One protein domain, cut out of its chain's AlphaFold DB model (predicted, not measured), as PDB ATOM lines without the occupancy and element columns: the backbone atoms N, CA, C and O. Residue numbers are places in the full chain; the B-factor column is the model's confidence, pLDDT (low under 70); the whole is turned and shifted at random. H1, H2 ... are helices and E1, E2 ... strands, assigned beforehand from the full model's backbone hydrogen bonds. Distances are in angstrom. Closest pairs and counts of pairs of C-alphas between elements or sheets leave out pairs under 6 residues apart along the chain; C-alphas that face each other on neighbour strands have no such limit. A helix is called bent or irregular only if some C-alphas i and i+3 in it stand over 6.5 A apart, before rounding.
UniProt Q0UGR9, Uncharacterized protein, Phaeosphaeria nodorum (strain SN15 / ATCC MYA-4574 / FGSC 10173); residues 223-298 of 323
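What this domain is: This is residues 223 to 298 of the 323 residues of an uncharacterized protein of Phaeosphaeria nodorum (strain SN15 / ATCC MYA-4574 / FGSC 10173) (UniProt Q0UGR9). One long helix, H1, forms an open bridge between two small ends: at one end the strand hairpin of E1 and E2, at the other a small cluster of E3, the short stretches paired with it, and the short helix H2. From H2 the chain sticks out in a wide arc, residues 276 to 289 standing free, and then comes back to E3, where residues 296 to 297 pair with it. The printed part has 76 residues with two named helices and three named strands, in the order E1, E2, H1, E3, H2; the sheet has the order E1 - E2 and is antiparallel. The class is mixed, helices and strands. The whole is loose, with a radius of gyration of the C-alphas of 14.2 A, and elongated, spanning 40 by 25 by 25 A.

How they stand to each other: E1, residues 225 to 229, and E2, residues 232 to 239, form a hairpin, antiparallel at 155 degrees between their directions. N 226 and O 238 are 2.8 A apart and N 234 and O 227 are 2.9 A apart, both within hydrogen-bond range. E2 bends by 91 degrees at residue 235. A tight link joins E2 to H1, residues 242 to 258; E1 and H1 are apart. H1 and E3, residues 261 to 263, meet only through their link. Residues 261 to 262 of E3 pair antiparallel with residues 268 to 269, and residues 262 to 263 with residues 296 to 297. H1 and H2, residues 271 to 279, only just touch, only at their ends, with 3 pairs of C-alphas within 8 A; of H1, residues 256 to 258 alone take part. The closest C-alphas are those of Arg 257 and Ile 271, 6.6 A apart. The two helices run opposite ways at a steep tilt of 59 degrees. In H1 and H2 every O i to N i+4 pair is within hydrogen-bond range. The hairpin of E1 and E2 is apart from E3 and H2.

Where its parts are: E1 begins at C-alpha 225, (-1.168, 46.663, 83.710), and is 11.6 A long; E2 measures 16.3 A. H1 measures 24.1 A and ends at C-alpha 258, (-21.097, 26.097, 78.590). E3 measures 6.5 A. H2 measures 10.7 A and ends at C-alpha 279, (-15.474, 26.666, 91.384); it is neither bent nor irregular, but only just: C-alphas 276 and 279 are 6.3 A apart.

The domain as a whole: The two C-alphas farthest apart are those of Asp 235 and Thr 272, 40.7 A. The printed part has no cut, and no link between named elements is long. Residues 280 to 298 hold no named element. The mean pLDDT of the printed part is 71.5, and residue 230 and residues 275 to 295 are under 70.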
ATOM      1  N   SER A 223      -6.587  51.556  84.611       75.50
ATOM      2  CA  SER A 223      -6.235  50.521  83.644       75.50
ATOM      3  C   SER A 223      -5.503  49.388  84.354       75.50
ATOM      4  O   SER A 223      -4.808  49.588  85.353       75.50
ATOM      5  N   LEU A 224      -5.709  48.171  83.857       78.31
ATOM      6  CA  LEU A 224      -4.927  47.015  84.273       78.31
ATOM      7  C   LEU A 224      -3.569  47.081  83.586       78.31
ATOM      8  O   LEU A 224      -3.480  47.428  82.414       78.31
ATOM      9  N   VAL A 225      -2.512  46.699  84.287       81.25
ATOM     10  CA  VAL A 225      -1.168  46.663  83.710       81.25
ATOM     11  C   VAL A 225      -0.710  45.213  83.645       81.25
ATOM     12  O   VAL A 225      -0.765  44.487  84.638       81.25
ATOM     13  N   ALA A 226      -0.278  44.781  82.465       80.88
ATOM     14  CA  ALA A 226       0.384  43.504  82.274       80.88
ATOM     15  C   ALA A 226       1.877  43.665  82.569       80.88
ATOM     16  O   ALA A 226       2.586  44.396  81.879       80.88
ATOM     17  N   THR A 227       2.354  42.969  83.594       82.81
ATOM     18  CA  THR A 227       3.769  42.951  83.997       82.81
ATOM     19  C   THR A 227       4.571  41.846  83.306       82.81
ATOM     20  O   THR A 227       5.778  41.739  83.493       82.81
ATOM     21  N   GLY A 228       3.914  40.996  82.521       81.31
ATOM     22  CA  GLY A 228       4.552  39.880  81.845       81.31
ATOM     23  C   GLY A 228       3.558  38.854  81.330       81.31
ATOM     24  O   GLY A 228       2.342  38.959  81.513       81.31
ATOM     25  N   THR A 229       4.108  37.825  80.703       78.50
ATOM     26  CA  THR A 229       3.412  36.580  80.388       78.50
ATOM     27  C   THR A 229       3.813  35.494  81.383       78.50
ATOM     28  O   THR A 229       4.738  35.659  82.173       78.50
ATOM     29  N   TRP A 230       3.155  34.337  81.325       67.00
ATOM     30  CA  TRP A 230       3.506  33.185  82.162       67.00
ATOM     31  C   TRP A 230       4.960  32.703  81.986       67.00
ATOM     32  O   TRP A 230       5.491  32.054  82.882       67.00
ATOM     33  N   ASN A 231       5.590  33.008  80.845       76.00
ATOM     34  CA  ASN A 231       6.957  32.602  80.516       76.00
ATOM     35  C   ASN A 231       8.014  33.664  80.817       76.00
ATOM     36  O   ASN A 231       9.188  33.329  80.946       76.00
ATOM     37  N   GLU A 232       7.620  34.932  80.864       82.75
ATOM     38  CA  GLU A 232       8.554  36.051  80.873       82.75
ATOM     39  C   GLU A 232       7.914  37.253  81.560       82.75
ATOM     40  O   GLU A 232       6.853  37.722  81.143       82.75
ATOM     41  N   THR A 233       8.568  37.760  82.601       84.88
ATOM     42  CA  THR A 233       8.294  39.083  83.171       84.88
ATOM     43  C   THR A 233       8.946  40.144  82.299       84.88
ATOM     44  O   THR A 233      10.119  40.014  81.963       84.88
ATOM     45  N   TRP A 234       8.191  41.178  81.943       85.69
ATOM     46  CA  TRP A 234       8.703  42.299  81.164       85.69
ATOM     47  C   TRP A 234       9.350  43.328  82.088       85.69
ATOM     48  O   TRP A 234       8.840  43.581  83.180       85.69
ATOM     49  N   ASP A 235      10.448  43.932  81.633       82.12
ATOM     50  CA  ASP A 235      11.116  45.016  82.364       82.12
ATOM     51  C   ASP A 235      10.212  46.257  82.463       82.12
ATOM     52  O   ASP A 235      10.155  46.900  83.511       82.12
ATOM     53  N   ASP A 236       9.433  46.526  81.408       82.19
ATOM     54  CA  ASP A 236       8.437  47.593  81.363       82.19
ATOM     55  C   ASP A 236       7.017  47.020  81.326       82.19
ATOM     56  O   ASP A 236       6.621  46.261  80.433       82.19
ATOM     57  N   ALA A 237       6.215  47.412  82.311       81.25
ATOM     58  CA  ALA A 237       4.834  46.982  82.420       81.25
ATOM     59  C   ALA A 237       3.970  47.687  81.354       81.25
ATOM     60  O   ALA A 237       4.057  48.899  81.163       81.25
ATOM     61  N   THR A 238       3.126  46.936  80.643       81.12
ATOM     62  CA  THR A 238       2.314  47.455  79.531       81.12
ATOM     63  C   THR A 238       0.861  47.646  79.959       81.12
ATOM     64  O   THR A 238       0.247  46.727  80.505       81.12
ATOM     65  N   CYS A 239       0.281  48.818  79.692       80.62
ATOM     66  CA  CYS A 239      -1.137  49.072  79.955       80.62
ATOM     67  C   CYS A 239      -2.026  48.183  79.075       80.62
ATOM     68  O   CYS A 239      -1.824  48.076  77.864       80.62
ATOM     69  N   LEU A 240      -3.033  47.566  79.686       79.19
ATOM     70  CA  LEU A 240      -4.048  46.782  79.003       79.19
ATOM     71  C   LEU A 240      -5.261  47.653  78.698       79.19
ATOM     72  O   LEU A 240      -5.715  48.456  79.515       79.19
ATOM     73  N   ASP A 241      -5.840  47.416  77.529       80.62
ATOM     74  CA  ASP A 241      -7.178  47.894  77.220       80.62
ATOM     75  C   ASP A 241      -8.186  47.142  78.107       80.62
ATOM     76  O   ASP A 241      -8.417  45.937  77.949       80.62
ATOM     77  N   THR A 242      -8.757  47.860  79.077       77.38
ATOM     78  CA  THR A 242      -9.720  47.319  80.041       77.38
ATOM     79  C   THR A 242     -10.988  46.812  79.351       77.38
ATOM     80  O   THR A 242     -11.552  45.806  79.781       77.38
ATOM     81  N   GLU A 243     -11.436  47.453  78.266       80.06
ATOM     82  CA  GLU A 243     -12.617  47.019  77.517       80.06
ATOM     83  C   GLU A 243     -12.340  45.689  76.813       80.06
ATOM     84  O   GLU A 243     -13.129  44.745  76.919       80.06
ATOM     85  N   LEU A 244     -11.187  45.574  76.150       80.62
ATOM     86  CA  LEU A 244     -10.777  44.334  75.494       80.62
ATOM     87  C   LEU A 244     -10.562  43.203  76.507       80.62
ATOM     88  O   LEU A 244     -10.970  42.063  76.259       80.62
ATOM     89  N   TYR A 245      -9.958  43.513  77.658       80.06
ATOM     90  CA  TYR A 245      -9.783  42.562  78.751       80.06
ATOM     91  C   TYR A 245     -11.130  42.062  79.276       80.06
ATOM     92  O   TYR A 245     -11.327  40.850  79.373       80.06
ATOM     93  N   ASN A 246     -12.075  42.965  79.555       79.44
ATOM     94  CA  ASN A 246     -13.405  42.605  80.041       79.44
ATOM     95  C   ASN A 246     -14.157  41.757  79.012       79.44
ATOM     96  O   ASN A 246     -14.637  40.683  79.366       79.44
ATOM     97  N   LYS A 247     -14.150  42.144  77.728       81.44
ATOM     98  CA  LYS A 247     -14.748  41.342  76.644       81.44
ATOM     99  C   LYS A 247     -14.142  39.942  76.567       81.44
ATOM    100  O   LYS A 247     -14.865  38.952  76.449       81.44
ATOM    101  N   LYS A 248     -12.812  39.825  76.656       80.38
ATOM    102  CA  LYS A 248     -12.136  38.519  76.668       80.38
ATOM    103  C   LYS A 248     -12.498  37.716  77.923       80.38
ATOM    104  O   LYS A 248     -12.745  36.515  77.822       80.38
ATOM    105  N   SER A 249     -12.545  38.362  79.085       76.12
ATOM    106  CA  SER A 249     -12.887  37.750  80.372       76.12
ATOM    107  C   SER A 249     -14.319  37.215  80.377       76.12
ATOM    108  O   SER A 249     -14.540  36.054  80.716       76.12
ATOM    109  N   GLU A 250     -15.282  38.001  79.897       78.94
ATOM    110  CA  GLU A 250     -16.682  37.601  79.737       78.94
ATOM    111  C   GLU A 250     -16.838  36.453  78.737       78.94
ATOM    112  O   GLU A 250     -17.556  35.482  79.005       78.94
ATOM    113  N   ALA A 251     -16.115  36.501  77.614       78.50
ATOM    114  CA  ALA A 251     -16.111  35.415  76.643       78.50
ATOM    115  C   ALA A 251     -15.555  34.116  77.247       78.50
ATOM    116  O   ALA A 251     -16.147  33.047  77.081       78.50
ATOM    117  N   LEU A 252     -14.449  34.190  77.991       76.31
ATOM    118  CA  LEU A 252     -13.867  33.043  78.690       76.31
ATOM    119  C   LEU A 252     -14.781  32.524  79.802       76.31
ATOM    120  O   LEU A 252     -14.922  31.311  79.948       76.31
ATOM    121  N   TYR A 253     -15.434  33.409  80.551       75.12
ATOM    122  CA  TYR A 253     -16.396  33.048  81.588       75.12
ATOM    123  C   TYR A 253     -17.605  32.309  81.004       75.12
ATOM    124  O   TYR A 253     -18.003  31.256  81.506       75.12
ATOM    125  N   SER A 254     -18.146  32.811  79.896       78.12
ATOM    126  CA  SER A 254     -19.286  32.210  79.198       78.12
ATOM    127  C   SER A 254     -18.934  30.851  78.589       78.12
ATOM    128  O   SER A 254     -19.694  29.889  78.740       78.12
ATOM    129  N   ARG A 255     -17.739  30.727  77.989       77.56
ATOM    130  CA  ARG A 255     -17.186  29.438  77.532       77.56
ATOM    131  C   ARG A 255     -17.012  28.471  78.692       77.56
ATOM    132  O   ARG A 255     -17.467  27.336  78.607       77.56
ATOM    133  N   ARG A 256     -16.441  28.940  79.804       73.69
ATOM    134  CA  ARG A 256     -16.272  28.149  81.023       73.69
ATOM    135  C   ARG A 256     -17.598  27.693  81.592       73.69
ATOM    136  O   ARG A 256     -17.565  26.743  82.331       73.69
ATOM    137  N   ARG A 257     -18.743  28.318  81.319       74.94
ATOM    138  CA  ARG A 257     -20.047  27.846  81.820       74.94
ATOM    139  C   ARG A 257     -20.781  26.890  80.890       74.94
ATOM    140  O   ARG A 257     -21.759  26.290  81.324       74.94
ATOM    141  N   SER A 258     -20.322  26.751  79.650       78.75
ATOM    142  CA  SER A 258     -21.097  26.097  78.590       78.75
ATOM    143  C   SER A 258     -20.327  25.006  77.848       78.75
ATOM    144  O   SER A 258     -20.937  24.168  77.188       78.75
ATOM    145  N   CYS A 259     -18.995  25.015  77.919       81.69
ATOM    146  CA  CYS A 259     -18.137  24.120  77.155       81.69
ATOM    147  C   CYS A 259     -17.325  23.201  78.069       81.69
ATOM    148  O   CYS A 259     -16.806  23.631  79.099       81.69
ATOM    149  N   ASP A 260     -17.155  21.958  77.623       84.56
ATOM    150  CA  ASP A 260     -16.165  21.043  78.188       84.56
ATOM    151  C   ASP A 260     -14.762  21.571  77.884       84.56
ATOM    152  O   ASP A 260     -14.532  22.192  76.836       84.56
ATOM    153  N   CYS A 261     -13.809  21.296  78.767       83.00
ATOM    154  CA  CYS A 261     -12.430  21.697  78.537       83.00
ATOM    155  C   CYS A 261     -11.429  20.611  78.884       83.00
ATOM    156  O   CYS A 261     -11.696  19.695  79.663       83.00
ATOM    157  N   GLN A 262     -10.261  20.736  78.268       83.62
ATOM    158  CA  GLN A 262      -9.123  19.879  78.514       83.62
ATOM    159  C   GLN A 262      -8.216  20.529  79.562       83.62
ATOM    160  O   GLN A 262      -7.759  21.660  79.377       83.62
ATOM    161  N   LEU A 263      -7.954  19.815  80.656       80.94
ATOM    162  CA  LEU A 263      -6.964  20.214  81.656       80.94
ATOM    163  C   LEU A 263      -5.543  20.047  81.102       80.94
ATOM    164  O   LEU A 263      -5.320  19.300  80.150       80.94
ATOM    165  N   ASN A 264      -4.545  20.655  81.747       77.69
ATOM    166  CA  ASN A 264      -3.138  20.517  81.335       77.69
ATOM    167  C   ASN A 264      -2.627  19.063  81.321       77.69
ATOM    168  O   ASN A 264      -1.709  18.748  80.571       77.69
ATOM    169  N   ASN A 265      -3.244  18.168  82.100       78.75
ATOM    170  CA  ASN A 265      -2.962  16.725  82.101       78.75
ATOM    171  C   ASN A 265      -3.595  15.975  80.902       78.75
ATOM    172  O   ASN A 265      -3.577  14.752  80.830       78.75
ATOM    173  N   GLY A 266      -4.242  16.681  79.974       80.00
ATOM    174  CA  GLY A 266      -4.914  16.087  78.820       80.00
ATOM    175  C   GLY A 266      -6.305  15.508  79.109       80.00
ATOM    176  O   GLY A 266      -7.028  15.202  78.161       80.00
ATOM    177  N   THR A 267      -6.713  15.408  80.379       82.81
ATOM    178  CA  THR A 267      -8.053  14.963  80.793       82.81
ATOM    179  C   THR A 267      -9.127  15.945  80.334       82.81
ATOM    180  O   THR A 267      -9.022  17.145  80.587       82.81
ATOM    181  N   ILE A 268     -10.178  15.430  79.696       84.19
ATOM    182  CA  ILE A 268     -11.363  16.209  79.322       84.19
ATOM    183  C   ILE A 268     -12.351  16.144  80.484       84.19
ATOM    184  O   ILE A 268     -12.731  15.052  80.903       84.19
ATOM    185  N   VAL A 269     -12.760  17.302  80.995       81.25
ATOM    186  CA  VAL A 269     -13.715  17.404  82.103       81.25
ATOM    187  C   VAL A 269     -15.007  18.027  81.591       81.25
ATOM    188  O   VAL A 269     -14.983  19.032  80.872       81.25
ATOM    189  N   ASN A 270     -16.136  17.419  81.962       82.56
ATOM    190  CA  ASN A 270     -17.454  17.972  81.679       82.56
ATOM    191  C   ASN A 270     -17.675  19.227  82.524       82.56
ATOM    192  O   ASN A 270     -17.273  19.289  83.688       82.56
ATOM    193  N   ILE A 271     -18.359  20.215  81.960       76.00
ATOM    194  CA  ILE A 271     -18.666  21.452  82.662       76.00
ATOM    195  C   ILE A 271     -19.290  21.250  84.056       76.00
ATOM    196  O   ILE A 271     -18.880  21.895  85.022       76.00
ATOM    197  N   THR A 272     -20.253  20.342  84.204       73.56
ATOM    198  CA  THR A 272     -20.929  20.125  85.495       73.56
ATOM    199  C   THR A 272     -19.971  19.609  86.569       73.56
ATOM    200  O   THR A 272     -20.025  20.055  87.715       73.56
ATOM    201  N   GLU A 273     -19.048  18.734  86.186       75.12
ATOM    202  CA  GLU A 273     -18.022  18.167  87.061       75.12
ATOM    203  C   GLU A 273     -16.932  19.197  87.400       75.12
ATOM    204  O   GLU A 273     -16.508  19.312  88.554       75.12
ATOM    205  N   TYR A 274     -16.535  20.022  86.428       72.69
ATOM    206  CA  TYR A 274     -15.569  21.104  86.629       72.69
ATOM    207  C   TYR A 274     -16.088  22.164  87.614       72.69
ATOM    208  O   TYR A 274     -15.373  22.575  88.530       72.69
ATOM    209  N   GLN A 275     -17.355  22.580  87.478       69.06
ATOM    210  CA  GLN A 275     -17.968  23.555  88.387       69.06
ATOM    211  C   GLN A 275     -18.024  23.039  89.830       69.06
ATOM    212  O   GLN A 275     -17.711  23.780  90.764       69.06
ATOM    213  N   GLN A 276     -18.374  21.764  90.014       68.06
ATOM    214  CA  GLN A 276     -18.472  21.152  91.339       68.06
ATOM    215  C   GLN A 276     -17.111  21.012  92.031       68.06
ATOM    216  O   GLN A 276     -17.025  21.210  93.239       68.06
ATOM    217  N   THR A 277     -16.054  20.704  91.280       66.19
ATOM    218  CA  THR A 277     -14.728  20.408  91.844       66.19
ATOM    219  C   THR A 277     -13.839  21.643  92.021       66.19
ATOM    220  O   THR A 277     -13.093  21.709  92.998       66.19
ATOM    221  N   HIS A 278     -13.921  22.633  91.122       63.19
ATOM    222  CA  HIS A 278     -12.956  23.744  91.065       63.19
ATOM    223  C   HIS A 278     -13.548  25.131  91.351       63.19
ATOM    224  O   HIS A 278     -12.811  26.026  91.760       63.19
ATOM    225  N   ILE A 279     -14.854  25.347  91.145       61.38
ATOM    226  CA  ILE A 279     -15.474  26.666  91.384       61.38
ATOM    227  C   ILE A 279     -15.984  26.781  92.823       61.38
ATOM    228  O   ILE A 279     -15.794  27.814  93.459       61.38
ATOM    229  N   ASN A 280     -16.563  25.712  93.376       53.97
ATOM    230  CA  ASN A 280     -17.074  25.725  94.753       53.97
ATOM    231  C   ASN A 280     -15.977  25.619  95.830       53.97
ATOM    232  O   ASN A 280     -16.231  25.952  96.984       53.97
ATOM    233  N   SER A 281     -14.768  25.179  95.474       49.66
ATOM    234  CA  SER A 281     -13.630  25.038  96.396       49.66
ATOM    235  C   SER A 281     -12.787  26.316  96.542       49.66
ATOM    236  O   SER A 281     -12.068  26.447  97.528       49.66
ATOM    237  N   ASN A 282     -12.927  27.291  95.635       46.16
ATOM    238  CA  ASN A 282     -12.147  28.536  95.615       46.16
ATOM    239  C   ASN A 282     -12.990  29.786  95.936       46.16
ATOM    240  O   ASN A 282     -12.895  30.813  95.270       46.16
ATOM    241  N   TYR A 283     -13.760  29.738  97.028       41.78
ATOM    242  CA  TYR A 283     -14.178  30.957  97.748       41.78
ATOM    243  C   TYR A 283     -13.040  31.553  98.608       41.78
ATOM    244  O   TYR A 283     -13.260  32.471  99.397       41.78
ATOM    245  N   GLY A 284     -11.817  31.032  98.472       38.06
ATOM    246  CA  GLY A 284     -10.604  31.633  99.005       38.06
ATOM    247  C   GLY A 284     -10.010  32.603  97.990       38.06
ATOM    248  O   GLY A 284      -9.608  32.195  96.907       38.06
ATOM    249  N   TYR A 285      -9.950  33.878  98.367       36.00
ATOM    250  CA  TYR A 285      -9.144  34.932  97.750       36.00
ATOM    251  C   TYR A 285      -7.728  34.428  97.383       36.00
ATOM    252  O   TYR A 285      -6.810  34.505  98.198       36.00
ATOM    253  N   SER A 286      -7.512  33.933  96.162       37.72
ATOM    254  CA  SER A 286      -6.167  33.844  95.588       37.72
ATOM    255  C   SER A 286      -6.005  34.986  94.593       37.72
ATOM    256  O   SER A 286      -6.497  34.924  93.469       37.72
ATOM    257  N   ASN A 287      -5.314  36.040  95.027       36.06
ATOM    258  CA  ASN A 287      -4.994  37.240  94.244       36.06
ATOM    259  C   ASN A 287      -3.987  36.994  93.101       36.06
ATOM    260  O   ASN A 287      -3.513  37.938  92.476       36.06
ATOM    261  N   SER A 288      -3.645  35.743  92.811       43.03
ATOM    262  CA  SER A 288      -2.890  35.355  91.626       43.03
ATOM    263  C   SER A 288      -3.871  35.132  90.476       43.03
ATOM    264  O   SER A 288      -4.448  34.057  90.333       43.03
ATOM    265  N   PHE A 289      -4.057  36.164  89.652       46.69
ATOM    266  CA  PHE A 289      -4.666  36.059  88.324       46.69
ATOM    267  C   PHE A 289      -3.773  35.191  87.415       46.69
ATOM    268  O   PHE A 289      -3.104  35.694  86.517       46.69
ATOM    269  N   THR A 290      -3.728  33.877  87.638       47.62
ATOM    270  CA  THR A 290      -3.367  32.945  86.566       47.62
ATOM    271  C   THR A 290      -4.488  32.985  85.538       47.62
ATOM    272  O   THR A 290      -5.676  33.042  85.884       47.62
ATOM    273  N   SER A 291      -4.127  33.059  84.261       49.91
ATOM    274  CA  SER A 291      -5.116  33.237  83.211       49.91
ATOM    275  C   SER A 291      -6.077  32.036  83.236       49.91
ATOM    276  O   SER A 291      -5.651  30.898  83.431       49.91
ATOM    277  N   PRO A 292      -7.390  32.234  83.038       49.78
ATOM    278  CA  PRO A 292      -8.361  31.151  82.880       49.78
ATOM    279  C   PRO A 292      -7.965  30.045  81.892       49.78
ATOM    280  O   PRO A 292      -8.457  28.923  82.022       49.78
ATOM    281  N   GLU A 293      -7.121  30.369  80.908       50.28
ATOM    282  CA  GLU A 293      -6.615  29.443  79.890       50.28
ATOM    283  C   GLU A 293      -5.521  28.512  80.448       50.28
ATOM    284  O   GLU A 293      -5.287  27.442  79.882       50.28
ATOM    285  N   ASP A 294      -4.916  28.857  81.590       54.66
ATOM    286  CA  ASP A 294      -3.800  28.121  82.197       54.66
ATOM    287  C   ASP A 294      -4.251  26.828  82.880       54.66
ATOM    288  O   ASP A 294      -3.425  25.977  83.187       54.66
ATOM    289  N   ILE A 295      -5.554  26.654  83.122       66.19
ATOM    290  CA  ILE A 295      -6.109  25.451  83.765       66.19
ATOM    291  C   ILE A 295      -6.971  24.647  82.781       66.19
ATOM    292  O   ILE A 295      -7.120  23.439  82.944       66.19
ATOM    293  N   CYS A 296      -7.547  25.294  81.763       72.94
ATOM    294  CA  CYS A 296      -8.682  24.768  81.005       72.94
ATOM    295  C   CYS A 296      -8.621  25.258  79.548       72.94
ATOM    296  O   CYS A 296      -8.929  26.412  79.241       72.94
ATOM    297  N   ARG A 297      -8.218  24.369  78.630       78.75
ATOM    298  CA  ARG A 297      -8.128  24.640  77.187       78.75
ATOM    299  C   ARG A 297      -9.413  24.217  76.486       78.75
ATOM    300  O   ARG A 297      -9.814  23.057  76.542       78.75
ATOM    301  N   PHE A 298     -10.038  25.151  75.776       79.69
ATOM    302  CA  PHE A 298     -11.275  24.892  75.026       79.69
ATOM    303  C   PHE A 298     -11.029  24.460  73.570       79.69
ATOM    304  O   PHE A 298     -11.900  23.857  72.945       79.69
TER     305      PHE A 298